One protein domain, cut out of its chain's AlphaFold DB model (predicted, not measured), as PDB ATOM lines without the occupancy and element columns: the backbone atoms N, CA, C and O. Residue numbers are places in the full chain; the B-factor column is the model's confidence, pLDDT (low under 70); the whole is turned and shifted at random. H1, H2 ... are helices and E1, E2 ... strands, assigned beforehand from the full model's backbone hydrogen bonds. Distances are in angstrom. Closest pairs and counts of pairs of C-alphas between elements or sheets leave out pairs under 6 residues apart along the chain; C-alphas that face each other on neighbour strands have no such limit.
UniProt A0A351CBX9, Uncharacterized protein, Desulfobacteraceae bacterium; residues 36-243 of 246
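Overview. This is residues 36 to 243 of the 246 residues of an uncharacterized protein of Desulfobacteraceae bacterium (UniProt A0A351CBX9). What shape does the model have? A curled sheet, E1 E3 E2, wraps round the long helix H1; beside it H5, H6 and H7 form a triangular bundle, with H2 packed on H5 and H8 on H7. H3 crosses H2, and residues 237 to 243, of which 237 to 241 belong to H9, stick out. What is it built of? The printed part has 208 residues with nine named helices and three named strands, in the order E1 H1 H2 E2 E3 H3 to H9; the class is mixed and the sheet antiparallel. It is compact, with a radius of gyration of the C-alphas of 17.1 A and spans of 45 by 43 by 41 A.

Arrangement. How do sheet and first helices stand? E1, residues 36 to 45, and E2, residues 99 to 109, are edge strands beside E3, residues 112 to 123, with N 40 and O 117 at 2.8 A and N 105 and O 116 at 2.9 A; E2 and E3 form a hairpin. The twisted sheet curls round H1, residues 50 to 75, two layers with a helix on one face; the closest C-alphas of E1 and H1, Gly 40 and Ala 61, are 4.0 A apart. With H2, residues 86 to 96, this is a split strand-helix-strand unit, E1 and E2 running the same way with E3 between them, its crossover right-handed. What touches the hub? The hub H5, residues 161 to 173, touches H2 at a shallow tilt of 15 degrees, closest C-alphas Glu 88 and Ala 166, 4.0 A. H5, H6, residues 177 to 190, and H7, residues 195 to 207, form an up-and-down bundle, each running against the one before; C-alphas 171 and 180, closest of H5 and H6, are 5.4 A apart. What lies farther out? H3, residues 125 to 143, touches H2 with residues 127 to 135 alone, about perpendicular at 76 degrees, closest C-alphas Leu 93 and Ala 131, 5.4 A. H8, residues 211 to 223, forms a helical hairpin with H7, closest C-alphas Ser 202 and Met 214, 4.2 A, and H9, residues 227 to 241, touches H8 with residues 228 to 233 alone, closest C-alphas Cys 222 and Cys 230, 4.7 A. H4, residues 147 to 151, touches no helix but is near H6. Are the helix backbones complete? Every O i to N i+4 pair is within hydrogen-bond range in H1, H2, H3 and H5 to H9; H4 has 0 of 1, and 1 of 2 O i to N i+3 pairs.

Along the chain. Where to begin and end? E1 begins at C-alpha 36, (-77.213, 15.086, 91.194), and H9 ends at C-alpha 241, (-46.647, 29.817, 74.838). Which elements are long? H1 measures 38.0 A, E3 33.8 A and E1 29.7 A; E2 bends by 64 degrees at residue 102.

Size, cuts and confidence. How large is it? The C-alphas of Ala 146 and Phe 242, the farthest apart, are 48.8 A from each other. Is it continuous and confident? The printed part has no cut and no long link; pLDDT is under 70 at residues 81 to 82, 146 to 153 and 243.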
ATOM      1  N   LEU A  36     -78.119  14.864  92.312       97.12
ATOM      2  CA  LEU A  36     -77.213  15.086  91.194       97.12
ATOM      3  C   LEU A  36     -77.149  13.843  90.323       97.12
ATOM      4  O   LEU A  36     -77.036  12.723  90.820       97.12
ATOM      5  N   GLU A  37     -77.169  14.061  89.013       97.75
ATOM      6  CA  GLU A  37     -76.832  13.036  88.039       97.75
ATOM      7  C   GLU A  37     -75.417  13.262  87.525       97.75
ATOM      8  O   GLU A  37     -74.994  14.396  87.298       97.75
ATOM      9  N   SER A  38     -74.681  12.173  87.361       97.25
ATOM     10  CA  SER A  38     -73.297  12.205  86.895       97.25
ATOM     11  C   SER A  38     -72.983  10.958  86.088       97.25
ATOM     12  O   SER A  38     -73.664   9.932  86.193       97.25
ATOM     13  N   GLU A  39     -71.952  11.069  85.264       96.81
ATOM     14  CA  GLU A  39     -71.525  10.019  84.356       96.81
ATOM     15  C   GLU A  39     -70.091   9.620  84.677       96.81
ATOM     16  O   GLU A  39     -69.269  10.443  85.074       96.81
ATOM     17  N   GLY A  40     -69.800   8.335  84.521       95.06
ATOM     18  CA  GLY A  40     -68.491   7.765  84.777       95.06
ATOM     19  C   GLY A  40     -68.105   6.809  83.670       95.06
ATOM     20  O   GLY A  40     -68.920   6.027  83.171       95.06
ATOM     21  N   VAL A  41     -66.835   6.876  83.286       94.25
ATOM     22  CA  VAL A  41     -66.259   6.032  82.242       94.25
ATOM     23  C   VAL A  41     -65.038   5.318  82.795       94.25
ATOM     24  O   VAL A  41     -64.228   5.916  83.500       94.25
ATOM     25  N   CYS A  42     -64.892   4.042  82.451       94.19
ATOM     26  CA  CYS A  42     -63.657   3.297  82.662       94.19
ATOM     27  C   CYS A  42     -63.314   2.497  81.405       94.19
ATOM     28  O   CYS A  42     -64.184   1.874  80.787       94.19
ATOM     29  N   LEU A  43     -62.036   2.511  81.030       92.50
ATOM     30  CA  LEU A  43     -61.530   1.658  79.960       92.50
ATOM     31  C   LEU A  43     -61.441   0.207  80.446       92.50
ATOM     32  O   LEU A  43     -61.181  -0.060  81.620       92.50
ATOM     33  N   PHE A  44     -61.649  -0.715  79.516       90.69
ATOM     34  CA  PHE A  44     -61.519  -2.151  79.690       90.69
ATOM     35  C   PHE A  44     -60.620  -2.694  78.583       90.69
ATOM     36  O   PHE A  44     -60.942  -2.584  77.395       90.69
ATOM     37  N   LYS A  45     -59.498  -3.284  78.979       87.50
ATOM     38  CA  LYS A  45     -58.567  -3.985  78.097       87.50
ATOM     39  C   LYS A  45     -58.687  -5.491  78.309       87.50
ATOM     40  O   LYS A  45     -59.116  -5.973  79.357       87.50
ATOM     41  N   LYS A  46     -58.287  -6.261  77.298       81.56
ATOM     42  CA  LYS A  46     -58.232  -7.723  77.393       81.56
ATOM     43  C   LYS A  46     -57.306  -8.133  78.549       81.56
ATOM     44  O   LYS A  46     -56.125  -7.811  78.527       81.56
ATOM     45  N   GLY A  47     -57.856  -8.842  79.534       82.12
ATOM     46  CA  GLY A  47     -57.163  -9.216  80.774       82.12
ATOM     47  C   GLY A  47     -57.676  -8.482  82.017       82.12
ATOM     48  O   GLY A  47     -57.477  -8.977  83.125       82.12
ATOM     49  N   ASP A  48     -58.405  -7.375  81.849       87.06
ATOM     50  CA  ASP A  48     -59.005  -6.647  82.966       87.06
ATOM     51  C   ASP A  48     -60.203  -7.407  83.559       87.06
ATOM     52  O   ASP A  48     -60.923  -8.156  82.888       87.06
ATOM     53  N   SER A  49     -60.468  -7.172  84.845       92.00
ATOM     54  CA  SER A  49     -61.677  -7.673  85.496       92.00
ATOM     55  C   SER A  49     -62.861  -6.758  85.204       92.00
ATOM     56  O   SER A  49     -62.885  -5.607  85.640       92.00
ATOM     57  N   LYS A  50     -63.908  -7.297  84.561       91.88
ATOM     58  CA  LYS A  50     -65.165  -6.563  84.321       91.88
ATOM     59  C   LYS A  50     -65.752  -5.987  85.612       91.88
ATOM     60  O   LYS A  50     -66.287  -4.884  85.599       91.88
ATOM     61  N   GLN A  51     -65.652  -6.723  86.722       93.06
ATOM     62  CA  GLN A  51     -66.160  -6.272  88.018       93.06
ATOM     63  C   GLN A  51     -65.390  -5.049  88.530       93.06
ATOM     64  O   GLN A  51     -66.012  -4.108  89.022       93.06
ATOM     65  N   ILE A  52     -64.058  -5.048  88.394       93.88
ATOM     66  CA  ILE A  52     -63.227  -3.897  88.765       93.88
ATOM     67  C   ILE A  52     -63.585  -2.711  87.872       93.88
ATOM     68  O   ILE A  52     -63.936  -1.662  88.398       93.88
ATOM     69  N   THR A  53     -63.624  -2.886  86.550       94.88
ATOM     70  CA  THR A  53     -63.986  -1.816  85.607       94.88
ATOM     71  C   THR A  53     -65.335  -1.178  85.933       94.88
ATOM     72  O   THR A  53     -65.442   0.048  85.950       94.88
ATOM     73  N   LYS A  54     -66.364  -1.984  86.237       95.44
ATOM     74  CA  LYS A  54     -67.675  -1.457  86.638       95.44
ATOM     75  C   LYS A  54     -67.584  -0.604  87.903       95.44
ATOM     76  O   LYS A  54     -68.133   0.494  87.936       95.44
ATOM     77  N   LYS A  55     -66.871  -1.097  88.921       95.75
ATOM     78  CA  LYS A  55     -66.663  -0.366  90.176       95.75
ATOM     79  C   LYS A  55     -65.895   0.937  89.967       95.75
ATOM     80  O   LYS A  55     -66.287   1.946  90.537       95.75
ATOM     81  N   LEU A  56     -64.855   0.932  89.134       96.25
ATOM     82  CA  LEU A  56     -64.068   2.129  88.833       96.25
ATOM     83  C   LEU A  56     -64.882   3.179  88.070       96.25
ATOM     84  O   LEU A  56     -64.814   4.355  88.404       96.25
ATOM     85  N   ALA A  57     -65.708   2.775  87.099       96.19
ATOM     86  CA  ALA A  57     -66.592   3.722  86.417       96.19
ATOM     87  C   ALA A  57     -67.636   4.321  87.372       96.19
ATOM     88  O   ALA A  57     -67.890   5.521  87.312       96.19
ATOM     89  N   CYS A  58     -68.214   3.509  88.267       97.19
ATOM     90  CA  CYS A  58     -69.145   4.012  89.276       97.19
ATOM     91  C   CYS A  58     -68.449   4.987  90.235       97.19
ATOM     92  O   CYS A  58     -68.965   6.073  90.485       97.19
ATOM     93  N   PHE A  59     -67.243   4.647  90.695       97.44
ATOM     94  CA  PHE A  59     -66.424   5.542  91.508       97.44
ATOM     95  C   PHE A  59     -66.157   6.877  90.799       97.44
ATOM     96  O   PHE A  59     -66.367   7.924  91.404       97.44
ATOM     97  N   ASN A  60     -65.778   6.860  89.515       96.50
ATOM     98  CA  ASN A  60     -65.558   8.084  88.735       96.50
ATOM     99  C   ASN A  60     -66.821   8.960  88.696       96.50
ATOM    100  O   ASN A  60     -66.742  10.149  88.989       96.50
ATOM    101  N   ALA A  61     -67.992   8.368  88.427       97.44
ATOM    102  CA  ALA A  61     -69.257   9.103  88.434       97.44
ATOM    103  C   ALA A  61     -69.551   9.713  89.818       97.44
ATOM    104  O   ALA A  61     -69.813  10.911  89.941       97.44
ATOM    105  N   LYS A  62     -69.426   8.912  90.886       98.19
ATOM    106  CA  LYS A  62     -69.629   9.374  92.266       98.19
ATOM    107  C   LYS A  62     -68.671  10.500  92.633       98.19
ATOM    108  O   LYS A  62     -69.106  11.480  93.228       98.19
ATOM    109  N   LYS A  63     -67.395  10.404  92.253       96.88
ATOM    110  CA  LYS A  63     -66.388  11.440  92.511       96.88
ATOM    111  C   LYS A  63     -66.762  12.761  91.841       96.88
ATOM    112  O   LYS A  63     -66.751  13.794  92.511       96.88
ATOM    113  N   THR A  64     -67.198  12.726  90.581       96.19
ATOM    114  CA  THR A  64     -67.721  13.908  89.879       96.19
ATOM    115  C   THR A  64     -68.940  14.494  90.598       96.19
ATOM    116  O   THR A  64     -69.004  15.705  90.828       96.19
ATOM    117  N   ALA A  65     -69.893  13.657  91.019       97.62
ATOM    118  CA  ALA A  65     -71.069  14.114  91.763       97.62
ATOM    119  C   ALA A  65     -70.691  14.759  93.110       97.62
ATOM    120  O   ALA A  65     -71.198  15.830  93.445       97.62
ATOM    121  N   VAL A  66     -69.755  14.151  93.846       97.25
ATOM    122  CA  VAL A  66     -69.211  14.668  95.110       97.25
ATOM    123  C   VAL A  66     -68.556  16.032  94.910       97.25
ATOM    124  O   VAL A  66     -68.768  16.943  95.708       97.25
ATOM    125  N   GLU A  67     -67.789  16.217  93.838       94.81
ATOM    126  CA  GLU A  67     -67.144  17.498  93.541       94.81
ATOM    127  C   GLU A  67     -68.146  18.607  93.231       94.81
ATOM    128  O   GLU A  67     -67.983  19.740  93.698       94.81
ATOM    129  N   LEU A  68     -69.197  18.294  92.471       95.44
ATOM    130  CA  LEU A  68     -70.284  19.229  92.181       95.44
ATOM    131  C   LEU A  68     -71.064  19.585  93.454       95.44
ATOM    132  O   LEU A  68     -71.288  20.770  93.725       95.44
ATOM    133  N   ALA A  69     -71.403  18.586  94.271       95.69
ATOM    134  CA  ALA A  69     -72.066  18.778  95.558       95.69
ATOM    135  C   ALA A  69     -71.220  19.628  96.513       95.69
ATOM    136  O   ALA A  69     -71.707  20.596  97.099       95.69
ATOM    137  N   GLY A  70     -69.926  19.330  96.612       94.00
ATOM    138  CA  GLY A  70     -68.985  20.068  97.444       94.00
ATOM    139  C   GLY A  70     -68.863  21.534  97.027       94.00
ATOM    140  O   GLY A  70     -68.922  22.431  97.872       94.00
ATOM    141  N   LYS A  71     -68.788  21.810  95.715       92.31
ATOM    142  CA  LYS A  71     -68.824  23.180  95.169       92.31
ATOM    143  C   LYS A  71     -70.128  23.900  95.538       92.31
ATOM    144  O   LYS A  71     -70.078  25.072  95.922       92.31
ATOM    145  N   TYR A  72     -71.274  23.223  95.443       93.06
ATOM    146  CA  TYR A  72     -72.579  23.783  95.807       93.06
ATOM    147  C   TYR A  72     -72.653  24.137  97.300       93.06
ATOM    148  O   TYR A  72     -72.922  25.292  97.650       93.06
ATOM    149  N   PHE A  73     -72.350  23.187  98.187       92.19
ATOM    150  CA  PHE A  73     -72.452  23.399  99.633       92.19
ATOM    151  C   PHE A  73     -71.435  24.411 100.157       92.19
ATOM    152  O   PHE A  73     -71.782  25.231 101.011       92.19
ATOM    153  N   LYS A  74     -70.223  24.445  99.585       90.12
ATOM    154  CA  LYS A  74     -69.230  25.486  99.881       90.12
ATOM    155  C   LYS A  74     -69.764  26.882  99.549       90.12
ATOM    156  O   LYS A  74     -69.660  27.787 100.371       90.12
ATOM    157  N   ARG A  75     -70.384  27.072  98.375       90.06
ATOM    158  CA  ARG A  75     -70.991  28.366  97.987       90.06
ATOM    159  C   ARG A  75     -72.122  28.784  98.927       90.06
ATOM    160  O   ARG A  75     -72.302  29.973  99.170       90.06
ATOM    161  N   LYS A  76     -72.858  27.814  99.469       89.31
ATOM    162  CA  LYS A  76     -73.924  28.033 100.455       89.31
ATOM    163  C   LYS A  76     -73.415  28.172 101.896       89.31
ATOM    164  O   LYS A  76     -74.235  28.392 102.779       89.31
ATOM    165  N   LYS A  77     -72.098  28.074 102.138       87.19
ATOM    166  CA  LYS A  77     -71.478  28.066 103.479       87.19
ATOM    167  C   LYS A  77     -72.037  26.970 104.401       87.19
ATOM    168  O   LYS A  77     -72.080  27.141 105.611       87.19
ATOM    169  N   LEU A  78     -72.483  25.856 103.817       82.56
ATOM    170  CA  LEU A  78     -73.034  24.708 104.550       82.56
ATOM    171  C   LEU A  78     -71.966  23.673 104.911       82.56
ATOM    172  O   LEU A  78     -72.213  22.781 105.713       82.56
ATOM    173  N   VAL A  79     -70.798  23.781 104.284       79.06
ATOM    174  CA  VAL A  79     -69.664  22.881 104.441       79.06
ATOM    175  C   VAL A  79     -68.397  23.733 104.456       79.06
ATOM    176  O   VAL A  79     -68.276  24.676 103.664       79.06
ATOM    177  N   GLU A  80     -67.473  23.422 105.363       74.38
ATOM    178  CA  GLU A  80     -66.197  24.126 105.472       74.38
ATOM    179  C   GLU A  80     -65.350  23.958 104.199       74.38
ATOM    180  O   GLU A  80     -65.453  22.955 103.482       74.38
ATOM    181  N   PRO A  81     -64.487  24.933 103.867       63.56
ATOM    182  CA  PRO A  81     -63.455  24.696 102.878       63.56
ATOM    183  C   PRO A  81     -62.519  23.614 103.430       63.56
ATOM    184  O   PRO A  81     -61.700  23.886 104.295       63.56
ATOM    185  N   TYR A  82     -62.624  22.386 102.917       66.12
ATOM    186  CA  TYR A  82     -61.736  21.262 103.246       66.12
ATOM    187  C   TYR A  82     -60.302  21.454 102.717       66.12
ATOM    188  O   TYR A  82     -59.747  20.544 102.112       66.12
ATOM    189  N   GLU A  83     -59.721  22.643 102.902       71.50
ATOM    190  CA  GLU A  83     -58.484  23.173 102.312       71.50
ATOM    191  C   GLU A  83     -57.516  22.098 101.816       71.50
ATOM    192  O   GLU A  83     -57.437  21.830 100.621       71.50
ATOM    193  N   HIS A  84     -56.818  21.457 102.752       82.00
ATOM    194  CA  HIS A  84     -55.727  20.531 102.483       82.00
ATOM    195  C   HIS A  84     -56.156  19.056 102.530       82.00
ATOM    196  O   HIS A  84     -55.332  18.179 102.293       82.00
ATOM    197  N   ARG A  85     -57.419  18.756 102.874       91.75
ATOM    198  CA  ARG A  85     -57.942  17.376 103.010       91.75
ATOM    199  C   ARG A  85     -59.025  17.038 101.997       91.75
ATOM    200  O   ARG A  85     -59.568  15.936 102.051       91.75
ATOM    201  N   LYS A  86     -59.358  17.976 101.109       93.12
ATOM    202  CA  LYS A  86     -60.453  17.865 100.147       93.12
ATOM    203  C   LYS A  86     -60.414  16.528  99.421       93.12
ATOM    204  O   LYS A  86     -61.419  15.828  99.414       93.12
ATOM    205  N   ASP A  87     -59.262  16.153  98.876       94.75
ATOM    206  CA  ASP A  87     -59.172  14.965  98.028       94.75
ATOM    207  C   ASP A  87     -59.211  13.663  98.842       94.75
ATOM    208  O   ASP A  87     -59.770  12.674  98.373       94.75
ATOM    209  N   GLU A  88     -58.769  13.676 100.109       96.69
ATOM    210  CA  GLU A  88     -58.996  12.563 101.046       96.69
ATOM    211  C   GLU A  88     -60.495  12.378 101.331       96.69
ATOM    212  O   GLU A  88     -61.039  11.283 101.192       96.69
ATOM    213  N   ILE A  89     -61.174  13.464 101.708       96.75
ATOM    214  CA  ILE A  89     -62.583  13.446 102.123       96.75
ATOM    215  C   ILE A  89     -63.486  13.102 100.939       96.75
ATOM    216  O   ILE A  89     -64.401  12.293 101.075       96.75
ATOM    217  N   TYR A  90     -63.228  13.688  99.770       96.81
ATOM    218  CA  TYR A  90     -64.057  13.481  98.583       96.81
ATOM    219  C   TYR A  90     -63.889  12.068  98.034       96.81
ATOM    220  O   TYR A  90     -64.866  11.484  97.574       96.81
ATOM    221  N   SER A  91     -62.680  11.505  98.112       97.56
ATOM    222  CA  SER A  91     -62.445  10.113  97.722       97.56
ATOM    223  C   SER A  91     -63.179   9.148  98.656       97.56
ATOM    224  O   SER A  91     -63.882   8.268  98.171       97.56
ATOM    225  N   ILE A  92     -63.118   9.357  99.978       97.81
ATOM    226  CA  ILE A  92     -63.885   8.548 100.947       97.81
ATOM    227  C   ILE A  92     -65.389   8.664 100.693       97.81
ATOM    228  O   ILE A  92     -66.080   7.653 100.614       97.81
ATOM    229  N   LEU A  93     -65.904   9.884 100.527       98.06
ATOM    230  CA  LEU A  93     -67.332  10.089 100.288       98.06
ATOM    231  C   LEU A  93     -67.798   9.417  98.990       98.06
ATOM    232  O   LEU A  93     -68.889   8.859  98.959       98.06
ATOM    233  N   ALA A  94     -66.977   9.432  97.938       98.00
ATOM    234  CA  ALA A  94     -67.297   8.762  96.682       98.00
ATOM    235  C   ALA A  94     -67.377   7.230  96.819       98.00
ATOM    236  O   ALA A  94     -68.109   6.607  96.060       98.00
ATOM    237  N   ASP A  95     -66.686   6.611  97.778       96.88
ATOM    238  CA  ASP A  95     -66.874   5.184  98.077       96.88
ATOM    239  C   ASP A  95     -68.139   4.924  98.913       96.88
ATOM    240  O   ASP A  95     -68.834   3.935  98.686       96.88
ATOM    241  N   GLU A  96     -68.429   5.805  99.874       97.00
ATOM    242  CA  GLU A  96     -69.469   5.605 100.893       97.00
ATOM    243  C   GLU A  96     -70.876   6.013 100.441       97.00
ATOM    244  O   GLU A  96     -71.869   5.508 100.967       97.00
ATOM    245  N   ILE A  97     -70.990   6.956  99.502       97.44
ATOM    246  CA  ILE A  97     -72.294   7.475  99.097       97.44
ATOM    247  C   ILE A  97     -73.051   6.449  98.254       97.44
ATOM    248  O   ILE A  97     -72.489   5.841  97.341       97.44
ATOM    249  N   ASN A  98     -74.338   6.274  98.541       96.81
ATOM    250  CA  ASN A  98     -75.202   5.384  97.771       96.81
ATOM    251  C   ASN A  98     -75.601   6.021  96.439       96.81
ATOM    252  O   ASN A  98     -75.857   7.224  96.358       96.81
ATOM    253  N   GLU A  99     -75.706   5.189  95.417       96.94
ATOM    254  CA  GLU A  99     -76.109   5.559  94.073       96.94
ATOM    255  C   GLU A  99     -77.334   4.782  93.597       96.94
ATOM    256  O   GLU A  99     -77.482   3.592  93.869       96.94
ATOM    257  N   ASP A 100     -78.143   5.447  92.778       97.62
ATOM    258  CA  ASP A 100     -79.110   4.799  91.905       97.62
ATOM    259  C   ASP A 100     -78.526   4.750  90.489       97.62
ATOM    260  O   ASP A 100     -78.206   5.783  89.893       97.62
ATOM    261  N   ILE A 101     -78.375   3.555  89.919       97.25
ATOM    262  CA  ILE A 101     -77.876   3.407  88.549       97.25
ATOM    263  C   ILE A 101     -79.020   3.681  87.568       97.25
ATOM    264  O   ILE A 101     -79.986   2.926  87.494       97.25
ATOM    265  N   ILE A 102     -78.887   4.750  86.779       97.56
ATOM    266  CA  ILE A 102     -79.873   5.142  85.761       97.56
ATOM    267  C   ILE A 102     -79.613   4.400  84.449       97.56
ATOM    268  O   ILE A 102     -80.545   3.992  83.755       97.56
ATOM    269  N   LYS A 103     -78.338   4.268  84.066       96.75
ATOM    270  CA  LYS A 103     -77.945   3.665  82.789       96.75
ATOM    271  C   LYS A 103     -76.576   3.013  82.886       96.75
ATOM    272  O   LYS A 103     -75.641   3.610  83.409       96.75
ATOM    273  N   GLU A 104     -76.446   1.839  82.280       96.56
ATOM    274  CA  GLU A 104     -75.171   1.155  82.052       96.56
ATOM    275  C   GLU A 104     -75.033   0.847  80.563       96.56
ATOM    276  O   GLU A 104     -75.995   0.430  79.913       96.56
ATOM    277  N   THR A 105     -73.857   1.047  79.978       95.94
ATOM    278  CA  THR A 105     -73.616   0.684  78.576       95.94
ATOM    279  C   THR A 105     -72.164   0.279  78.363       95.94
ATOM    280  O   THR A 105     -71.245   0.883  78.909       95.94
ATOM    281  N   TRP A 106     -71.959  -0.745  77.537       93.75
ATOM    282  CA  TRP A 106     -70.645  -1.117  77.026       93.75
ATOM    283  C   TRP A 106     -70.525  -0.666  75.577       93.75
ATOM    284  O   TRP A 106     -71.401  -0.953  74.764       93.75
ATOM    285  N   THR A 107     -69.430   0.006  75.251       91.19
ATOM    286  CA  THR A 107     -69.059   0.310  73.868       91.19
ATOM    287  C   THR A 107     -67.715  -0.334  73.572       91.19
ATOM    288  O   THR A 107     -66.834  -0.363  74.427       91.19
ATOM    289  N   SER A 108     -67.558  -0.898  72.380       88.06
ATOM    290  CA  SER A 108     -66.304  -1.531  71.964       88.06
ATOM    291  C   SER A 108     -65.765  -0.820  70.737       88.06
ATOM    292  O   SER A 108     -66.510  -0.536  69.799       88.06
ATOM    293  N   THR A 109     -64.476  -0.506  70.753       80.00
ATOM    294  CA  THR A 109     -63.772   0.129  69.639       80.00
ATOM    295  C   THR A 109     -62.434  -0.580  69.464       80.00
ATOM    296  O   THR A 109     -61.485  -0.326  70.203       80.00
ATOM    297  N   GLY A 110     -62.375  -1.509  68.504       80.88
ATOM    298  CA  GLY A 110     -61.227  -2.405  68.343       80.88
ATOM    299  C   GLY A 110     -61.021  -3.280  69.583       80.88
ATOM    300  O   GLY A 110     -61.978  -3.858  70.098       80.88
ATOM    301  N   ASP A 111     -59.787  -3.326  70.085       80.06
ATOM    302  CA  ASP A 111     -59.394  -4.137  71.249       80.06
ATOM    303  C   ASP A 111     -59.697  -3.484  72.610       80.06
ATOM    304  O   ASP A 111     -59.455  -4.086  73.661       80.06
ATOM    305  N   ILE A 112     -60.206  -2.248  72.611       84.44
ATOM    306  CA  ILE A 112     -60.539  -1.504  73.827       84.44
ATOM    307  C   ILE A 112     -62.057  -1.391  73.928       84.44
ATOM    308  O   ILE A 112     -62.721  -0.832  73.050       84.44
ATOM    309  N   SER A 113     -62.608  -1.869  75.040       90.12
ATOM    310  CA  SER A 113     -63.986  -1.569  75.417       90.12
ATOM    311  C   SER A 113     -64.011  -0.432  76.432       90.12
ATOM    312  O   SER A 113     -63.069  -0.220  77.194       90.12
ATOM    313  N   LYS A 114     -65.104   0.320  76.458       92.38
ATOM    314  CA  LYS A 114     -65.392   1.325  77.474       92.38
ATOM    315  C   LYS A 114     -66.668   0.923  78.187       92.38
ATOM    316  O   LYS A 114     -67.657   0.554  77.549       92.38
ATOM    317  N   TYR A 115     -66.637   1.004  79.506       94.75
ATOM    318  CA  TYR A 115     -67.833   0.904  80.320       94.75
ATOM    319  C   TYR A 115     -68.274   2.302  80.723       94.75
ATOM    320  O   TYR A 115     -67.486   3.064  81.286       94.75
ATOM    321  N   PHE A 116     -69.521   2.621  80.408       95.62
ATOM    322  CA  PHE A 116     -70.173   3.874  80.737       95.62
ATOM    323  C   PHE A 116     -71.286   3.607  81.747       95.62
ATOM    324  O   PHE A 116     -72.096   2.691  81.560       95.62
ATOM    325  N   VAL A 117     -71.349   4.431  82.788       97.50
ATOM    326  CA  VAL A 117     -72.432   4.424  83.769       97.50
ATOM    327  C   VAL A 117     -72.934   5.843  83.999       97.50
ATOM    328  O   VAL A 117     -72.141   6.776  84.088       97.50
ATOM    329  N   ARG A 118     -74.253   5.997  84.110       98.12
ATOM    330  CA  ARG A 118     -74.903   7.209  84.609       98.12
ATOM    331  C   ARG A 118     -75.616   6.872  85.903       98.12
ATOM    332  O   ARG A 118     -76.413   5.930  85.933       98.12
ATOM    333  N   ILE A 119     -75.344   7.648  86.938       98.44
ATOM    334  CA  ILE A 119     -75.905   7.451  88.271       98.44
ATOM    335  C   ILE A 119     -76.652   8.694  88.735       98.44
ATOM    336  O   ILE A 119     -76.374   9.804  88.274       98.44
ATOM    337  N   ARG A 120     -77.555   8.495  89.689       98.44
ATOM    338  CA  ARG A 120     -78.152   9.540  90.510       98.44
ATOM    339  C   ARG A 120     -77.692   9.374  91.946       98.44
ATOM    340  O   ARG A 120     -77.662   8.261  92.461       98.44
ATOM    341  N   VAL A 121     -77.335  10.477  92.586       98.00
ATOM    342  CA  VAL A 121     -76.867  10.489  93.971       98.00
ATOM    343  C   VAL A 121     -77.537  11.631  94.716       98.00
ATOM    344  O   VAL A 121     -77.674  12.736  94.186       98.00
ATOM    345  N   LYS A 122     -77.941  11.368  95.958       97.75
ATOM    346  CA  LYS A 122     -78.478  12.378  96.874       97.75
ATOM    347  C   LYS A 122     -77.416  12.734  97.901       97.75
ATOM    348  O   LYS A 122     -76.831  11.841  98.500       97.75
ATOM    349  N   PHE A 123     -77.203  14.025  98.114       96.56
ATOM    350  CA  PHE A 123     -76.233  14.534  99.074       96.56
ATOM    351  C   PHE A 123     -76.880  15.466 100.077       96.56
ATOM    352  O   PHE A 123     -77.730  16.284  99.726       96.56
ATOM    353  N   THR A 124     -76.370  15.417 101.295       95.75
ATOM    354  CA  THR A 124     -76.583  16.399 102.353       95.75
ATOM    355  C   THR A 124     -75.227  16.914 102.854       95.75
ATOM    356  O   THR A 124     -74.207  16.238 102.691       95.75
ATOM    357  N   PRO A 125     -75.167  18.076 103.530       93.62
ATOM    358  CA  PRO A 125     -73.949  18.525 104.206       93.62
ATOM    359  C   PRO A 125     -73.418  17.507 105.227       93.62
ATOM    360  O   PRO A 125     -72.210  17.380 105.416       93.62
ATOM    361  N   VAL A 126     -74.318  16.738 105.855       93.69
ATOM    362  CA  VAL A 126     -73.978  15.715 106.856       93.69
ATOM    363  C   VAL A 126     -73.113  14.604 106.262       93.69
ATOM    364  O   VAL A 126     -72.257  14.067 106.965       93.69
ATOM    365  N   ASP A 127     -73.278  14.280 104.980       96.31
ATOM    366  CA  ASP A 127     -72.474  13.246 104.322       96.31
ATOM    367  C   ASP A 127     -70.994  13.650 104.245       96.31
ATOM    368  O   ASP A 127     -70.109  12.832 104.503       96.31
ATOM    369  N   PHE A 128     -70.712  14.934 104.004       95.12
ATOM    370  CA  PHE A 128     -69.346  15.458 104.001       95.12
ATOM    371  C   PHE A 128     -68.731  15.478 105.407       95.12
ATOM    372  O   PHE A 128     -67.583  15.066 105.577       95.12
ATOM    373  N   ILE A 129     -69.507  15.865 106.428       93.19
ATOM    374  CA  ILE A 129     -69.074  15.809 107.837       93.19
ATOM    375  C   ILE A 129     -68.760  14.359 108.238       93.19
ATOM    376  O   ILE A 129     -67.752  14.084 108.891       93.19
ATOM    377  N   ARG A 130     -69.593  13.398 107.824       95.94
ATOM    378  CA  ARG A 130     -69.359  11.973 108.092       95.94
ATOM    379  C   ARG A 130     -68.074  11.483 107.426       95.94
ATOM    380  O   ARG A 130     -67.289  10.797 108.082       95.94
ATOM    381  N   ALA A 131     -67.849  11.846 106.164       96.44
ATOM    382  CA  ALA A 131     -66.629  11.495 105.441       96.44
ATOM    383  C   ALA A 131     -65.377  12.103 106.095       96.44
ATOM    384  O   ALA A 131     -64.350  11.432 106.202       96.44
ATOM    385  N   GLU A 132     -65.462  13.329 106.614       94.62
ATOM    386  CA  GLU A 132     -64.384  13.953 107.384       94.62
ATOM    387  C   GLU A 132     -64.082  13.204 108.689       94.62
ATOM    388  O   GLU A 132     -62.923  12.876 108.967       94.62
ATOM    389  N   ILE A 133     -65.113  12.876 109.474       94.75
ATOM    390  CA  ILE A 133     -64.958  12.088 110.706       94.75
ATOM    391  C   ILE A 133     -64.303  10.741 110.387       94.75
ATOM    392  O   ILE A 133     -63.375  10.321 111.087       94.75
ATOM    393  N   LEU A 134     -64.751  10.073 109.324       96.19
ATOM    394  CA  LEU A 134     -64.194   8.799 108.883       96.19
ATOM    395  C   LEU A 134     -62.724   8.948 108.454       96.19
ATOM    396  O   LEU A 134     -61.878   8.154 108.876       96.19
ATOM    397  N   ASN A 135     -62.386  10.010 107.720       95.31
ATOM    398  CA  ASN A 135     -61.008  10.331 107.351       95.31
ATOM    399  C   ASN A 135     -60.101  10.483 108.586       95.31
ATOM    400  O   ASN A 135     -59.021   9.890 108.660       95.31
ATOM    401  N   LEU A 136     -60.567  11.217 109.602       93.75
ATOM    402  CA  LEU A 136     -59.848  11.397 110.867       93.75
ATOM    403  C   LEU A 136     -59.654  10.073 111.619       93.75
ATOM    404  O   LEU A 136     -58.617   9.864 112.256       93.75
ATOM    405  N   GLN A 137     -60.628   9.163 111.559       94.56
ATOM    406  CA  GLN A 137     -60.498   7.831 112.154       94.56
ATOM    407  C   GLN A 137     -59.431   6.990 111.444       94.56
ATOM    408  O   GLN A 137     -58.631   6.340 112.124       94.56
ATOM    409  N   TYR A 138     -59.382   7.015 110.109       92.00
ATOM    410  CA  TYR A 138     -58.332   6.335 109.345       92.00
ATOM    411  C   TYR A 138     -56.949   6.903 109.655       92.00
ATOM    412  O   TYR A 138     -56.039   6.142 109.985       92.00
ATOM    413  N   GLU A 139     -56.808   8.227 109.679       91.44
ATOM    414  CA  GLU A 139     -55.543   8.878 110.025       91.44
ATOM    415  C   GLU A 139     -55.047   8.469 111.425       91.44
ATOM    416  O   GLU A 139     -53.865   8.157 111.606       91.44
ATOM    417  N   LYS A 140     -55.949   8.381 112.414       91.00
ATOM    418  CA  LYS A 140     -55.623   7.887 113.765       91.00
ATOM    419  C   LYS A 140     -55.192   6.416 113.769       91.00
ATOM    420  O   LYS A 140     -54.290   6.055 114.526       91.00
ATOM    421  N   LYS A 141     -55.827   5.558 112.962       88.38
ATOM    422  CA  LYS A 141     -55.462   4.131 112.838       88.38
ATOM    423  C   LYS A 141     -54.077   3.972 112.206       88.38
ATOM    424  O   LYS A 141     -53.246   3.219 112.709       88.38
ATOM    425  N   GLU A 142     -53.793   4.730 111.158       85.75
ATOM    426  CA  GLU A 142     -52.509   4.696 110.454       85.75
ATOM    427  C   GLU A 142     -51.358   5.257 111.290       85.75
ATOM    428  O   GLU A 142     -50.249   4.723 111.253       85.75
ATOM    429  N   ALA A 143     -51.611   6.281 112.111       83.12
ATOM    430  CA  ALA A 143     -50.608   6.825 113.025       83.12
ATOM    431  C   ALA A 143     -50.052   5.758 113.988       83.12
ATOM    432  O   ALA A 143     -48.853   5.762 114.274       83.12
ATOM    433  N   LYS A 144     -50.901   4.809 114.413       81.38
ATOM    434  CA  LYS A 144     -50.556   3.682 115.299       81.38
ATOM    435  C   LYS A 144     -49.838   2.529 114.585       81.38
ATOM    436  O   LYS A 144     -49.460   1.551 115.226       81.38
ATOM    437  N   THR A 145     -49.662   2.608 113.269       75.31
ATOM    438  CA  THR A 145     -49.044   1.537 112.482       75.31
ATOM    439  C   THR A 145     -47.518   1.553 112.636       75.31
ATOM    440  O   THR A 145     -46.891   2.611 112.652       75.31
ATOM    441  N   ALA A 146     -46.911   0.366 112.746       64.19
ATOM    442  CA  ALA A 146     -45.466   0.201 112.910       64.19
ATOM    443  C   ALA A 146     -44.667   0.842 111.758       64.19
ATOM    444  O   ALA A 146     -45.074   0.766 110.598       64.19
ATOM    445  N   LEU A 147     -43.492   1.402 112.071       61.06
ATOM    446  CA  LEU A 147     -42.633   2.138 111.130       61.06
ATOM    447  C   LEU A 147     -42.348   1.357 109.830       61.06
ATOM    448  O   LEU A 147     -42.419   1.913 108.740       61.06
ATOM    449  N   ARG A 148     -42.121   0.040 109.930       56.53
ATOM    450  CA  ARG A 148     -41.851  -0.840 108.778       56.53
ATOM    451  C   ARG A 148     -43.025  -0.935 107.796       56.53
ATOM    452  O   ARG A 148     -42.801  -1.001 106.596       56.53
ATOM    453  N   LYS A 149     -44.268  -0.889 108.287       65.50
ATOM    454  CA  LYS A 149     -45.481  -0.873 107.449       65.50
ATOM    455  C   LYS A 149     -45.742   0.497 106.807       65.50
ATOM    456  O   LYS A 149     -46.553   0.573 105.896       65.50
ATOM    457  N   LYS A 150     -45.072   1.568 107.263       64.00
ATOM    458  CA  LYS A 150     -45.189   2.910 106.666       64.00
ATOM    459  C   LYS A 150     -44.365   3.064 105.389       64.00
ATOM    460  O   LYS A 150     -44.760   3.832 104.528       64.00
ATOM    461  N   MET A 151     -43.241   2.353 105.268       63.16
ATOM    462  CA  MET A 151     -42.387   2.434 104.072       63.16
ATOM    463  C   MET A 151     -43.000   1.715 102.867       63.16
ATOM    464  O   MET A 151     -42.773   2.109 101.731       63.16
ATOM    465  N   GLU A 152     -43.808   0.689 103.125       68.88
ATOM    466  CA  GLU A 152     -44.536  -0.053 102.104       68.88
ATOM    467  C   GLU A 152     -45.958  -0.335 102.593       68.88
ATOM    468  O   GLU A 152     -46.215  -1.393 103.183       68.88
ATOM    469  N   PRO A 153     -46.895   0.602 102.382       68.69
ATOM    470  CA  PRO A 153     -48.264   0.407 102.818       68.69
ATOM    471  C   PRO A 153     -48.869  -0.796 102.087       68.69
ATOM    472  O   PRO A 153     -48.742  -0.955 100.869       68.69
ATOM    473  N   SER A 154     -49.508  -1.684 102.849       75.44
ATOM    474  CA  SER A 154     -50.215  -2.836 102.294       75.44
ATOM    475  C   SER A 154     -51.524  -2.381 101.665       75.44
ATOM    476  O   SER A 154     -52.297  -1.684 102.320       75.44
ATOM    477  N   ILE A 155     -51.818  -2.844 100.454       80.31
ATOM    478  CA  ILE A 155     -53.120  -2.608  99.831       80.31
ATOM    479  C   ILE A 155     -54.080  -3.723 100.243       80.31
ATOM    480  O   ILE A 155     -53.772  -4.911 100.112       80.31
ATOM    481  N   GLY A 156     -55.249  -3.344 100.760       80.44
ATOM    482  CA  GLY A 156     -56.290  -4.299 101.137       80.44
ATOM    483  C   GLY A 156     -56.827  -5.073  99.928       80.44
ATOM    484  O   GLY A 156     -56.762  -4.607  98.794       80.44
ATOM    485  N   LYS A 157     -57.416  -6.254 100.154       86.00
ATOM    486  CA  LYS A 157     -58.050  -7.041  99.075       86.00
ATOM    487  C   LYS A 157     -59.398  -6.468  98.618       86.00
ATOM    488  O   LYS A 157     -59.846  -6.765  97.514       86.00
ATOM    489  N   LYS A 158     -60.064  -5.680  99.468       91.38
ATOM    490  CA  LYS A 158     -61.376  -5.085  99.180       91.38
ATOM    491  C   LYS A 158     -61.233  -4.004  98.099       91.38
ATOM    492  O   LYS A 158     -60.267  -3.251  98.119       91.38
ATOM    493  N   ILE A 159     -62.153  -3.971  97.133       91.56
ATOM    494  CA  ILE A 159     -62.178  -2.963  96.057       91.56
ATOM    495  C   ILE A 159     -62.923  -1.734  96.580       91.56
ATOM    496  O   ILE A 159     -64.160  -1.749  96.598       91.56
ATOM    497  N   GLU A 160     -62.146  -0.741  97.009       94.25
ATOM    498  CA  GLU A 160     -62.540   0.538  97.626       94.25
ATOM    499  C   GLU A 160     -61.568   1.625  97.135       94.25
ATOM    500  O   GLU A 160     -60.625   1.997  97.843       94.25
ATOM    501  N   PRO A 161     -61.693   2.041  95.861       96.06
ATOM    502  CA  PRO A 161     -60.752   2.970  95.248       96.06
ATOM    503  C   PRO A 161     -60.676   4.301  95.998       96.06
ATOM    504  O   PRO A 161     -59.583   4.842  96.137       96.06
ATOM    505  N   GLY A 162     -61.788   4.800  96.534       97.00
ATOM    506  CA  GLY A 162     -61.832   6.042  97.296       97.00
ATOM    507  C   GLY A 162     -61.057   5.995  98.610       97.00
ATOM    508  O   GLY A 162     -60.301   6.918  98.913       97.00
ATOM    509  N   HIS A 163     -61.181   4.909  99.370       95.81
ATOM    510  CA  HIS A 163     -60.422   4.709 100.608       95.81
ATOM    511  C   HIS A 163     -58.923   4.585 100.352       95.81
ATOM    512  O   HIS A 163     -58.115   5.210 101.045       95.81
ATOM    513  N   ASP A 164     -58.557   3.793  99.347       96.31
ATOM    514  CA  ASP A 164     -57.168   3.610  98.948       96.31
ATOM    515  C   ASP A 164     -56.565   4.938  98.435       96.31
ATOM    516  O   ASP A 164     -55.480   5.339  98.858       96.31
ATOM    517  N   LEU A 165     -57.287   5.696  97.602       97.12
ATOM    518  CA  LEU A 165     -56.849   7.021  97.144       97.12
ATOM    519  C   LEU A 165     -56.733   8.030  98.288       97.12
ATOM    520  O   LEU A 165     -55.778   8.803  98.326       97.12
ATOM    521  N   ALA A 166     -57.648   8.007  99.259       96.81
ATOM    522  CA  ALA A 166     -57.553   8.877 100.425       96.81
ATOM    523  C   ALA A 166     -56.288   8.603 101.249       96.81
ATOM    524  O   ALA A 166     -55.682   9.540 101.774       96.81
ATOM    525  N   HIS A 167     -55.834   7.348 101.326       95.44
ATOM    526  CA  HIS A 167     -54.528   7.040 101.907       95.44
ATOM    527  C   HIS A 167     -53.386   7.673 101.100       95.44
ATOM    528  O   HIS A 167     -52.513   8.322 101.682       95.44
ATOM    529  N   ALA A 168     -53.411   7.551  99.768       96.00
ATOM    530  CA  ALA A 168     -52.403   8.160  98.898       96.00
ATOM    531  C   ALA A 168     -52.343   9.689  99.065       96.00
ATOM    532  O   ALA A 168     -51.270  10.239  99.318       96.00
ATOM    533  N   TYR A 169     -53.490  10.373  99.027       97.19
ATOM    534  CA  TYR A 169     -53.572  11.821  99.242       97.19
ATOM    535  C   TYR A 169     -53.068  12.240 100.627       97.19
ATOM    536  O   TYR A 169     -52.394  13.263 100.764       97.19
ATOM    537  N   ARG A 170     -53.290  11.414 101.654       94.94
ATOM    538  CA  ARG A 170     -52.746  11.662 102.992       94.94
ATOM    539  C   ARG A 170     -51.222  11.581 103.036       94.94
ATOM    540  O   ARG A 170     -50.597  12.385 103.732       94.94
ATOM    541  N   LEU A 171     -50.619  10.633 102.314       94.50
ATOM    542  CA  LEU A 171     -49.162  10.549 102.164       94.50
ATOM    543  C   LEU A 171     -48.620  11.803 101.461       94.50
ATOM    544  O   LEU A 171     -47.642  12.384 101.936       94.50
ATOM    545  N   LEU A 172     -49.291  12.264 100.398       95.44
ATOM    546  CA  LEU A 172     -48.934  13.496  99.681       95.44
ATOM    547  C   LEU A 172     -48.989  14.723 100.595       95.44
ATOM    548  O   LEU A 172     -48.008  15.460 100.690       95.44
ATOM    549  N   ARG A 173     -50.084  14.893 101.345       94.81
ATOM    550  CA  ARG A 173     -50.230  15.984 102.319       94.81
ATOM    551  C   ARG A 173     -49.141  15.964 103.392       94.81
ATOM    552  O   ARG A 173     -48.701  17.018 103.842       94.81
ATOM    553  N   LYS A 174     -48.708  14.779 103.827       93.25
ATOM    554  CA  LYS A 174     -47.631  14.607 104.821       93.25
ATOM    555  C   LYS A 174     -46.226  14.744 104.227       93.25
ATOM    556  O   LYS A 174     -45.262  14.403 104.908       93.25
ATOM    557  N   ALA A 175     -46.113  15.209 102.982       94.75
ATOM    558  CA  ALA A 175     -44.865  15.334 102.235       94.75
ATOM    559  C   ALA A 175     -44.090  14.012 102.068       94.75
ATOM    560  O   ALA A 175     -42.881  13.994 101.850       94.75
ATOM    561  N   GLN A 176     -44.781  12.871 102.144       93.56
ATOM    562  CA  GLN A 176     -44.188  11.545 101.953       93.56
ATOM    563  C   GLN A 176     -44.245  11.141 100.475       93.56
ATOM    564  O   GLN A 176     -44.692  10.047 100.139       93.56
ATOM    565  N   TRP A 177     -43.810  12.032  99.578       95.19
ATOM    566  CA  TRP A 177     -44.066  11.939  98.133       95.19
ATOM    567  C   TRP A 177     -43.545  10.643  97.502       95.19
ATOM    568  O   TRP A 177     -44.274   9.978  96.774       95.19
ATOM    569  N   ARG A 178     -42.325  10.214  97.853       93.44
ATOM    570  CA  ARG A 178     -41.756   8.947  97.355       93.44
ATOM    571  C   ARG A 178     -42.559   7.725  97.802       93.44
ATOM    572  O   ARG A 178     -42.794   6.819  97.012       93.44
ATOM    573  N   VAL A 179     -43.007   7.713  99.059       92.81
ATOM    574  CA  VAL A 179     -43.857   6.635  99.590       92.81
ATOM    575  C   VAL A 179     -45.224   6.657  98.905       92.81
ATOM    576  O   VAL A 179     -45.748   5.601  98.560       92.81
ATOM    577  N   ALA A 180     -45.775   7.849  98.656       95.75
ATOM    578  CA  ALA A 180     -47.021   8.016  97.920       95.75
ATOM    579  C   ALA A 180     -46.916   7.456  96.496       95.75
ATOM    580  O   ALA A 180     -47.803   6.717  96.090       95.75
ATOM    581  N   ILE A 181     -45.824   7.726  95.770       96.25
ATOM    582  CA  ILE A 181     -45.596   7.177  94.422       96.25
ATOM    583  C   ILE A 181     -45.520   5.651  94.453       96.25
ATOM    584  O   ILE A 181     -46.264   5.006  93.721       96.25
ATOM    585  N   ILE A 182     -44.723   5.067  95.357       93.94
ATOM    586  CA  ILE A 182     -44.628   3.602  95.508       93.94
ATOM    587  C   ILE A 182     -46.006   2.993  95.796       93.94
ATOM    588  O   ILE A 182     -46.360   1.935  95.273       93.94
ATOM    589  N   TYR A 183     -46.802   3.648  96.641       95.06
ATOM    590  CA  TYR A 183     -48.153   3.198  96.948       95.06
ATOM    591  C   TYR A 183     -49.092   3.325  95.736       95.06
ATOM    592  O   TYR A 183     -49.825   2.384  95.437       95.06
ATOM    593  N   LEU A 184     -49.027   4.437  94.999       96.81
ATOM    594  CA  LEU A 184     -49.807   4.687  93.785       96.81
ATOM    595  C   LEU A 184     -49.458   3.711  92.652       96.81
ATOM    596  O   LEU A 184     -50.363   3.262  91.956       96.81
ATOM    597  N   ASP A 185     -48.191   3.321  92.497       95.50
ATOM    598  CA  ASP A 185     -47.771   2.285  91.539       95.50
ATOM    599  C   ASP A 185     -48.448   0.946  91.840       95.50
ATOM    600  O   ASP A 185     -48.950   0.256  90.953       95.50
ATOM    601  N   ARG A 186     -48.530   0.586  93.122       94.44
ATOM    602  CA  ARG A 186     -49.220  -0.634  93.541       94.44
ATOM    603  C   ARG A 186     -50.742  -0.505  93.407       94.44
ATOM    604  O   ARG A 186     -51.404  -1.497  93.096       94.44
ATOM    605  N   LEU A 187     -51.309   0.687  93.620       95.44
ATOM    606  CA  LEU A 187     -52.728   0.937  93.355       95.44
ATOM    607  C   LEU A 187     -53.054   0.810  91.872       95.44
ATOM    608  O   LEU A 187     -54.100   0.262  91.551       95.44
ATOM    609  N   GLU A 188     -52.163   1.236  90.979       94.75
ATOM    610  CA  GLU A 188     -52.343   1.093  89.531       94.75
ATOM    611  C   GLU A 188     -52.475  -0.381  89.124       94.75
ATOM    612  O   GLU A 188     -53.323  -0.724  88.302       94.75
ATOM    613  N   MET A 189     -51.722  -1.276  89.774       92.25
ATOM    614  CA  MET A 189     -51.859  -2.724  89.565       92.25
ATOM    615  C   MET A 189     -53.227  -3.263  90.010       92.25
ATOM    616  O   MET A 189     -53.743  -4.211  89.418       92.25
ATOM    617  N   LYS A 190     -53.816  -2.693  91.069       93.62
ATOM    618  CA  LYS A 190     -55.126  -3.110  91.599       93.62
ATOM    619  C   LYS A 190     -56.294  -2.473  90.841       93.62
ATOM    620  O   LYS A 190     -57.336  -3.111  90.673       93.62
ATOM    621  N   TYR A 191     -56.127  -1.231  90.407       94.69
ATOM    622  CA  TYR A 191     -57.130  -0.393  89.757       94.69
ATOM    623  C   TYR A 191     -56.619   0.079  88.394       94.69
ATOM    624  O   TYR A 191     -56.360   1.272  88.201       94.69
ATOM    625  N   PRO A 192     -56.467  -0.847  87.431       90.94
ATOM    626  CA  PRO A 192     -55.992  -0.485  86.109       90.94
ATOM    627  C   PRO A 192     -56.940   0.535  85.474       90.94
ATOM    628  O   PRO A 192     -58.163   0.418  85.569       90.94
ATOM    629  N   ASN A 193     -56.362   1.522  84.790       91.88
ATOM    630  CA  ASN A 193     -57.080   2.586  84.084       91.88
ATOM    631  C   ASN A 193     -57.864   3.574  84.987       91.88
ATOM    632  O   ASN A 193     -58.720   4.298  84.475       91.88
ATOM    633  N   LEU A 194     -57.575   3.661  86.294       95.50
ATOM    634  CA  LEU A 194     -58.116   4.717  87.163       95.50
ATOM    635  C   LEU A 194     -57.289   6.009  87.033       95.50
ATOM    636  O   LEU A 194     -56.202   6.120  87.598       95.50
ATOM    637  N   GLY A 195     -57.810   6.999  86.300       95.31
ATOM    638  CA  GLY A 195     -57.091   8.247  86.002       95.31
ATOM    639  C   GLY A 195     -56.657   9.049  87.235       95.31
ATOM    640  O   GLY A 195     -55.573   9.630  87.236       95.31
ATOM    641  N   GLU A 196     -57.434   8.980  88.319       96.50
ATOM    642  CA  GLU A 196     -57.150   9.646  89.599       96.50
ATOM    643  C   GLU A 196     -55.797   9.238  90.211       96.50
ATOM    644  O   GLU A 196     -55.130  10.045  90.853       96.50
ATOM    645  N   ILE A 197     -55.332   8.009  89.956       97.81
ATOM    646  CA  ILE A 197     -54.009   7.552  90.407       97.81
ATOM    647  C   ILE A 197     -52.909   8.382  89.742       97.81
ATOM    648  O   ILE A 197     -51.952   8.795  90.397       97.81
ATOM    649  N   HIS A 198     -53.043   8.652  88.445       98.00
ATOM    650  CA  HIS A 198     -52.060   9.430  87.697       98.00
ATOM    651  C   HIS A 198     -52.143  10.925  88.016       98.00
ATOM    652  O   HIS A 198     -51.109  11.592  88.018       98.00
ATOM    653  N   LEU A 199     -53.331  11.434  88.360       97.56
ATOM    654  CA  LEU A 199     -53.479  12.782  88.915       97.56
ATOM    655  C   LEU A 199     -52.751  12.907  90.264       97.56
ATOM    656  O   LEU A 199     -51.955  13.818  90.460       97.56
ATOM    657  N   ALA A 200     -52.910  11.942  91.172       97.75
ATOM    658  CA  ALA A 200     -52.172  11.943  92.433       97.75
ATOM    659  C   ALA A 200     -50.644  11.839  92.222       97.75
ATOM    660  O   ALA A 200     -49.870  12.509  92.915       97.75
ATOM    661  N   LYS A 201     -50.188  11.050  91.234       98.31
ATOM    662  CA  LYS A 201     -48.763  10.984  90.859       98.31
ATOM    663  C   LYS A 201     -48.244  12.329  90.347       98.31
ATOM    664  O   LYS A 201     -47.138  12.711  90.718       98.31
ATOM    665  N   SER A 202     -49.012  13.066  89.538       97.81
ATOM    666  CA  SER A 202     -48.556  14.368  89.031       97.81
ATOM    667  C   SER A 202     -48.337  15.377  90.160       97.81
ATOM    668  O   SER A 202     -47.327  16.076  90.145       97.81
ATOM    669  N   ILE A 203     -49.198  15.382  91.184       96.56
ATOM    670  CA  ILE A 203     -49.027  16.210  92.389       96.56
ATOM    671  C   ILE A 203     -47.718  15.858  93.111       96.56
ATOM    672  O   ILE A 203     -46.971  16.748  93.521       96.56
ATOM    673  N   ALA A 204     -47.410  14.562  93.240       97.44
ATOM    674  CA  ALA A 204     -46.165  14.099  93.849       97.44
ATOM    675  C   ALA A 204     -44.932  14.562  93.059       97.44
ATOM    676  O   ALA A 204     -43.997  15.107  93.641       97.44
ATOM    677  N   TYR A 205     -44.943  14.373  91.737       98.00
ATOM    678  CA  TYR A 205     -43.839  14.772  90.861       98.00
ATOM    679  C   TYR A 205     -43.631  16.284  90.839       98.00
ATOM    680  O   TYR A 205     -42.490  16.738  90.902       98.00
ATOM    681  N   TYR A 206     -44.714  17.065  90.833       95.62
ATOM    682  CA  TYR A 206     -44.640  18.517  90.957       95.62
ATOM    683  C   TYR A 206     -43.938  18.935  92.257       95.62
ATOM    684  O   TYR A 206     -42.994  19.721  92.221       95.62
ATOM    685  N   ALA A 207     -44.329  18.348  93.394       95.12
ATOM    686  CA  ALA A 207     -43.722  18.645  94.694       95.12
ATOM    687  C   ALA A 207     -42.237  18.240  94.793       95.12
ATOM    688  O   ALA A 207     -41.499  18.796  95.603       95.12
ATOM    689  N   MET A 208     -41.792  17.286  93.972       96.44
ATOM    690  CA  MET A 208     -40.390  16.858  93.877       96.44
ATOM    691  C   MET A 208     -39.601  17.588  92.778       96.44
ATOM    692  O   MET A 208     -38.443  17.247  92.550       96.44
ATOM    693  N   HIS A 209     -40.201  18.578  92.108       95.31
ATOM    694  CA  HIS A 209     -39.620  19.295  90.964       95.31
ATOM    695  C   HIS A 209     -39.286  18.399  89.753       95.31
ATOM    696  O   HIS A 209     -38.441  18.733  88.925       95.31
ATOM    697  N   GLU A 210     -39.986  17.274  89.596       96.00
ATOM    698  CA  GLU A 210     -39.844  16.353  88.462       96.00
ATOM    699  C   GLU A 210     -40.861  16.698  87.357       96.00
ATOM    700  O   GLU A 210     -41.816  15.965  87.092       96.00
ATOM    701  N   ILE A 211     -40.673  17.853  86.713       93.69
ATOM    702  CA  ILE A 211     -41.657  18.460  85.794       93.69
ATOM    703  C   ILE A 211     -42.031  17.550  84.614       93.69
ATOM    704  O   ILE A 211     -43.204  17.460  84.250       93.69
ATOM    705  N   GLU A 212     -41.070  16.837  84.024       94.94
ATOM    706  CA  GLU A 212     -41.361  15.926  82.909       94.94
ATOM    707  C   GLU A 212     -42.191  14.715  83.360       94.94
ATOM    708  O   GLU A 212     -43.171  14.355  82.706       94.94
ATOM    709  N   ALA A 213     -41.892  14.144  84.530       96.62
ATOM    710  CA  ALA A 213     -42.681  13.053  85.103       96.62
ATOM    711  C   ALA A 213     -44.105  13.507  85.482       96.62
ATOM    712  O   ALA A 213     -45.080  12.773  85.274       96.62
ATOM    713  N   MET A 214     -44.246  14.744  85.973       97.19
ATOM    714  CA  MET A 214     -45.542  15.380  86.215       97.19
ATOM    715  C   MET A 214     -46.357  15.487  84.919       97.19
ATOM    716  O   MET A 214     -47.509  15.047  84.903       97.19
ATOM    717  N   LYS A 215     -45.782  16.023  83.831       96.69
ATOM    718  CA  LYS A 215     -46.470  16.154  82.531       96.69
ATOM    719  C   LYS A 215     -46.930  14.799  82.001       96.69
ATOM    720  O   LYS A 215     -48.101  14.654  81.659       96.69
ATOM    721  N   VAL A 216     -46.049  13.795  82.007       97.38
ATOM    722  CA  VAL A 216     -46.381  12.427  81.571       97.38
ATOM    723  C   VAL A 216     -47.540  11.855  82.392       97.38
ATOM    724  O   VAL A 216     -48.459  11.242  81.841       97.38
ATOM    725  N   SER A 217     -47.538  12.089  83.706       97.50
ATOM    726  CA  SER A 217     -48.613  11.634  84.592       97.50
ATOM    727  C   SER A 217     -49.942  12.330  84.287       97.50
ATOM    728  O   SER A 217     -50.967  11.658  84.156       97.50
ATOM    729  N   LEU A 218     -49.933  13.649  84.075       97.81
ATOM    730  CA  LEU A 218     -51.124  14.398  83.667       97.81
ATOM    731  C   LEU A 218     -51.657  13.935  82.303       97.81
ATOM    732  O   LEU A 218     -52.865  13.777  82.134       97.81
ATOM    733  N   GLU A 219     -50.783  13.677  81.328       97.62
ATOM    734  CA  GLU A 219     -51.182  13.167  80.009       97.62
ATOM    735  C   GLU A 219     -51.850  11.801  80.098       97.62
ATOM    736  O   GLU A 219     -52.775  11.506  79.335       97.62
ATOM    737  N   HIS A 220     -51.383  10.953  81.010       96.50
ATOM    738  CA  HIS A 220     -51.996   9.656  81.235       96.50
ATOM    739  C   HIS A 220     -53.352   9.787  81.940       96.50
ATOM    740  O   HIS A 220     -54.334   9.216  81.466       96.50
ATOM    741  N   ALA A 221     -53.447  10.609  82.990       96.69
ATOM    742  CA  ALA A 221     -54.712  10.915  83.662       96.69
ATOM    743  C   ALA A 221     -55.753  11.500  82.687       96.69
ATOM    744  O   ALA A 221     -56.896  11.044  82.638       96.69
ATOM    745  N   CYS A 222     -55.345  12.440  81.831       95.44
ATOM    746  CA  CYS A 222     -56.224  13.040  80.830       95.44
ATOM    747  C   CYS A 222     -56.706  12.014  79.787       95.44
ATOM    748  O   CYS A 222     -57.891  11.973  79.456       95.44
ATOM    749  N   ARG A 223     -55.828  11.110  79.320       93.94
ATOM    750  CA  ARG A 223     -56.217   9.984  78.441       93.94
ATOM    751  C   ARG A 223     -57.235   9.039  79.088       93.94
ATOM    752  O   ARG A 223     -57.990   8.376  78.376       93.94
ATOM    753  N   LEU A 224     -57.262   8.985  80.417       93.00
ATOM    754  CA  LEU A 224     -58.214   8.213  81.215       93.00
ATOM    755  C   LEU A 224     -59.483   9.005  81.588       93.00
ATOM    756  O   LEU A 224     -60.312   8.498  82.338       93.00
ATOM    757  N   ASN A 225     -59.692  10.183  80.987       90.12
ATOM    758  CA  ASN A 225     -60.831  11.089  81.191       90.12
ATOM    759  C   ASN A 225     -60.885  11.765  82.571       90.12
ATOM    760  O   ASN A 225     -61.962  12.133  83.032       90.12
ATOM    761  N   THR A 226     -59.741  11.973  83.225       93.19
ATOM    762  CA  THR A 226     -59.672  12.867  84.390       93.19
ATOM    763  C   THR A 226     -59.653  14.321  83.912       93.19
ATOM    764  O   THR A 226     -58.622  14.811  83.444       93.19
ATOM    765  N   GLU A 227     -60.795  15.010  84.008       90.94
ATOM    766  CA  GLU A 227     -60.976  16.382  83.497       90.94
ATOM    767  C   GLU A 227     -59.979  17.380  84.099       90.94
ATOM    768  O   GLU A 227     -59.391  18.174  83.364       90.94
ATOM    769  N   GLU A 228     -59.725  17.288  85.409       91.88
ATOM    770  CA  GLU A 228     -58.763  18.144  86.117       91.88
ATOM    771  C   GLU A 228     -57.368  18.071  85.481       91.88
ATOM    772  O   GLU A 228     -56.773  19.099  85.154       91.88
ATOM    773  N   ALA A 229     -56.898  16.860  85.166       94.94
ATOM    774  CA  ALA A 229     -55.610  16.671  84.510       94.94
ATOM    775  C   ALA A 229     -55.578  17.262  83.091       94.94
ATOM    776  O   ALA A 229     -54.576  17.850  82.677       94.94
ATOM    777  N   CYS A 230     -56.672  17.126  82.334       95.44
ATOM    778  CA  CYS A 230     -56.772  17.729  81.006       95.44
ATOM    779  C   CYS A 230     -56.728  19.260  81.063       95.44
ATOM    780  O   CYS A 230     -56.119  19.890  80.194       95.44
ATOM    781  N   ASP A 231     -57.372  19.864  82.056       94.81
ATOM    782  CA  ASP A 231     -57.387  21.315  82.215       94.81
ATOM    783  C   ASP A 231     -56.039  21.856  82.687       94.81
ATOM    784  O   ASP A 231     -55.591  22.889  82.181       94.81
ATOM    785  N   ASP A 232     -55.344  21.141  83.566       93.50
ATOM    786  CA  ASP A 232     -54.000  21.521  83.997       93.50
ATOM    787  C   ASP A 232     -52.982  21.439  82.856       93.50
ATOM    788  O   ASP A 232     -52.210  22.380  82.660       93.50
ATOM    789  N   LEU A 233     -53.051  20.415  81.998       94.00
ATOM    790  CA  LEU A 233     -52.235  20.366  80.777       94.00
ATOM    791  C   LEU A 233     -52.487  21.556  79.850       94.00
ATOM    792  O   LEU A 233     -51.538  22.108  79.290       94.00
ATOM    793  N   LYS A 234     -53.749  21.968  79.670       93.88
ATOM    794  CA  LYS A 234     -54.074  23.149  78.852       93.88
ATOM    795  C   LYS A 234     -53.471  24.417  79.455       93.88
ATOM    796  O   LYS A 234     -52.962  25.246  78.706       93.88
ATOM    797  N   LYS A 235     -53.523  24.580  80.782       91.50
ATOM    798  CA  LYS A 235     -52.925  25.736  81.471       91.50
ATOM    799  C   LYS A 235     -51.407  25.753  81.310       91.50
ATOM    800  O   LYS A 235     -50.868  26.794  80.951       91.50
ATOM    801  N   ILE A 236     -50.742  24.611  81.501       88.75
ATOM    802  CA  ILE A 236     -49.287  24.483  81.332       88.75
ATOM    803  C   ILE A 236     -48.877  24.867  79.908       88.75
ATOM    804  O   ILE A 236     -47.985  25.694  79.740       88.75
ATOM    805  N   LYS A 237     -49.568  24.341  78.887       88.75
ATOM    806  CA  LYS A 237     -49.287  24.675  77.479       88.75
ATOM    807  C   LYS A 237     -49.419  26.172  77.202       88.75
ATOM    808  O   LYS A 237     -48.529  26.755  76.599       88.75
ATOM    809  N   ARG A 238     -50.483  26.807  77.710       87.00
ATOM    810  CA  ARG A 238     -50.665  28.262  77.579       87.00
ATOM    811  C   ARG A 238     -49.522  29.038  78.229       87.00
ATOM    812  O   ARG A 238     -49.012  29.961  77.620       87.00
ATOM    813  N   LEU A 239     -49.107  28.677  79.443       83.75
ATOM    814  CA  LEU A 239     -48.020  29.381  80.140       83.75
ATOM    815  C   LEU A 239     -46.689  29.290  79.376       83.75
ATOM    816  O   LEU A 239     -45.980  30.289  79.267       83.75
ATOM    817  N   GLN A 240     -46.409  28.135  78.769       80.81
ATOM    818  CA  GLN A 240     -45.235  27.940  77.915       80.81
ATOM    819  C   GLN A 240     -45.285  28.789  76.634       80.81
ATOM    820  O   GLN A 240     -44.264  29.336  76.232       80.81
ATOM    821  N   GLU A 241     -46.459  28.949  76.016       76.69
ATOM    822  CA  GLU A 241     -46.647  29.817  74.838       76.69
ATOM    823  C   GLU A 241     -46.397  31.305  75.146       76.69
ATOM    824  O   GLU A 241     -46.034  32.065  74.249       76.69
ATOM    825  N   PHE A 242     -46.554  31.725  76.406       73.12
ATOM    826  CA  PHE A 242     -46.337  33.106  76.851       73.12
ATOM    827  C   PHE A 242     -44.945  33.369  77.459       73.12
ATOM    828  O   PHE A 242     -44.732  34.463  77.979       73.12
ATOM    829  N   ASN A 243     -43.995  32.421  77.388       59.56
ATOM    830  CA  ASN A 243     -42.670  32.515  78.034       59.56
ATOM    831  C   ASN A 243     -42.749  32.885  79.531       59.56
ATOM    832  O   ASN A 243     -41.926  33.650  80.037       59.56
TER     833      ASN A 243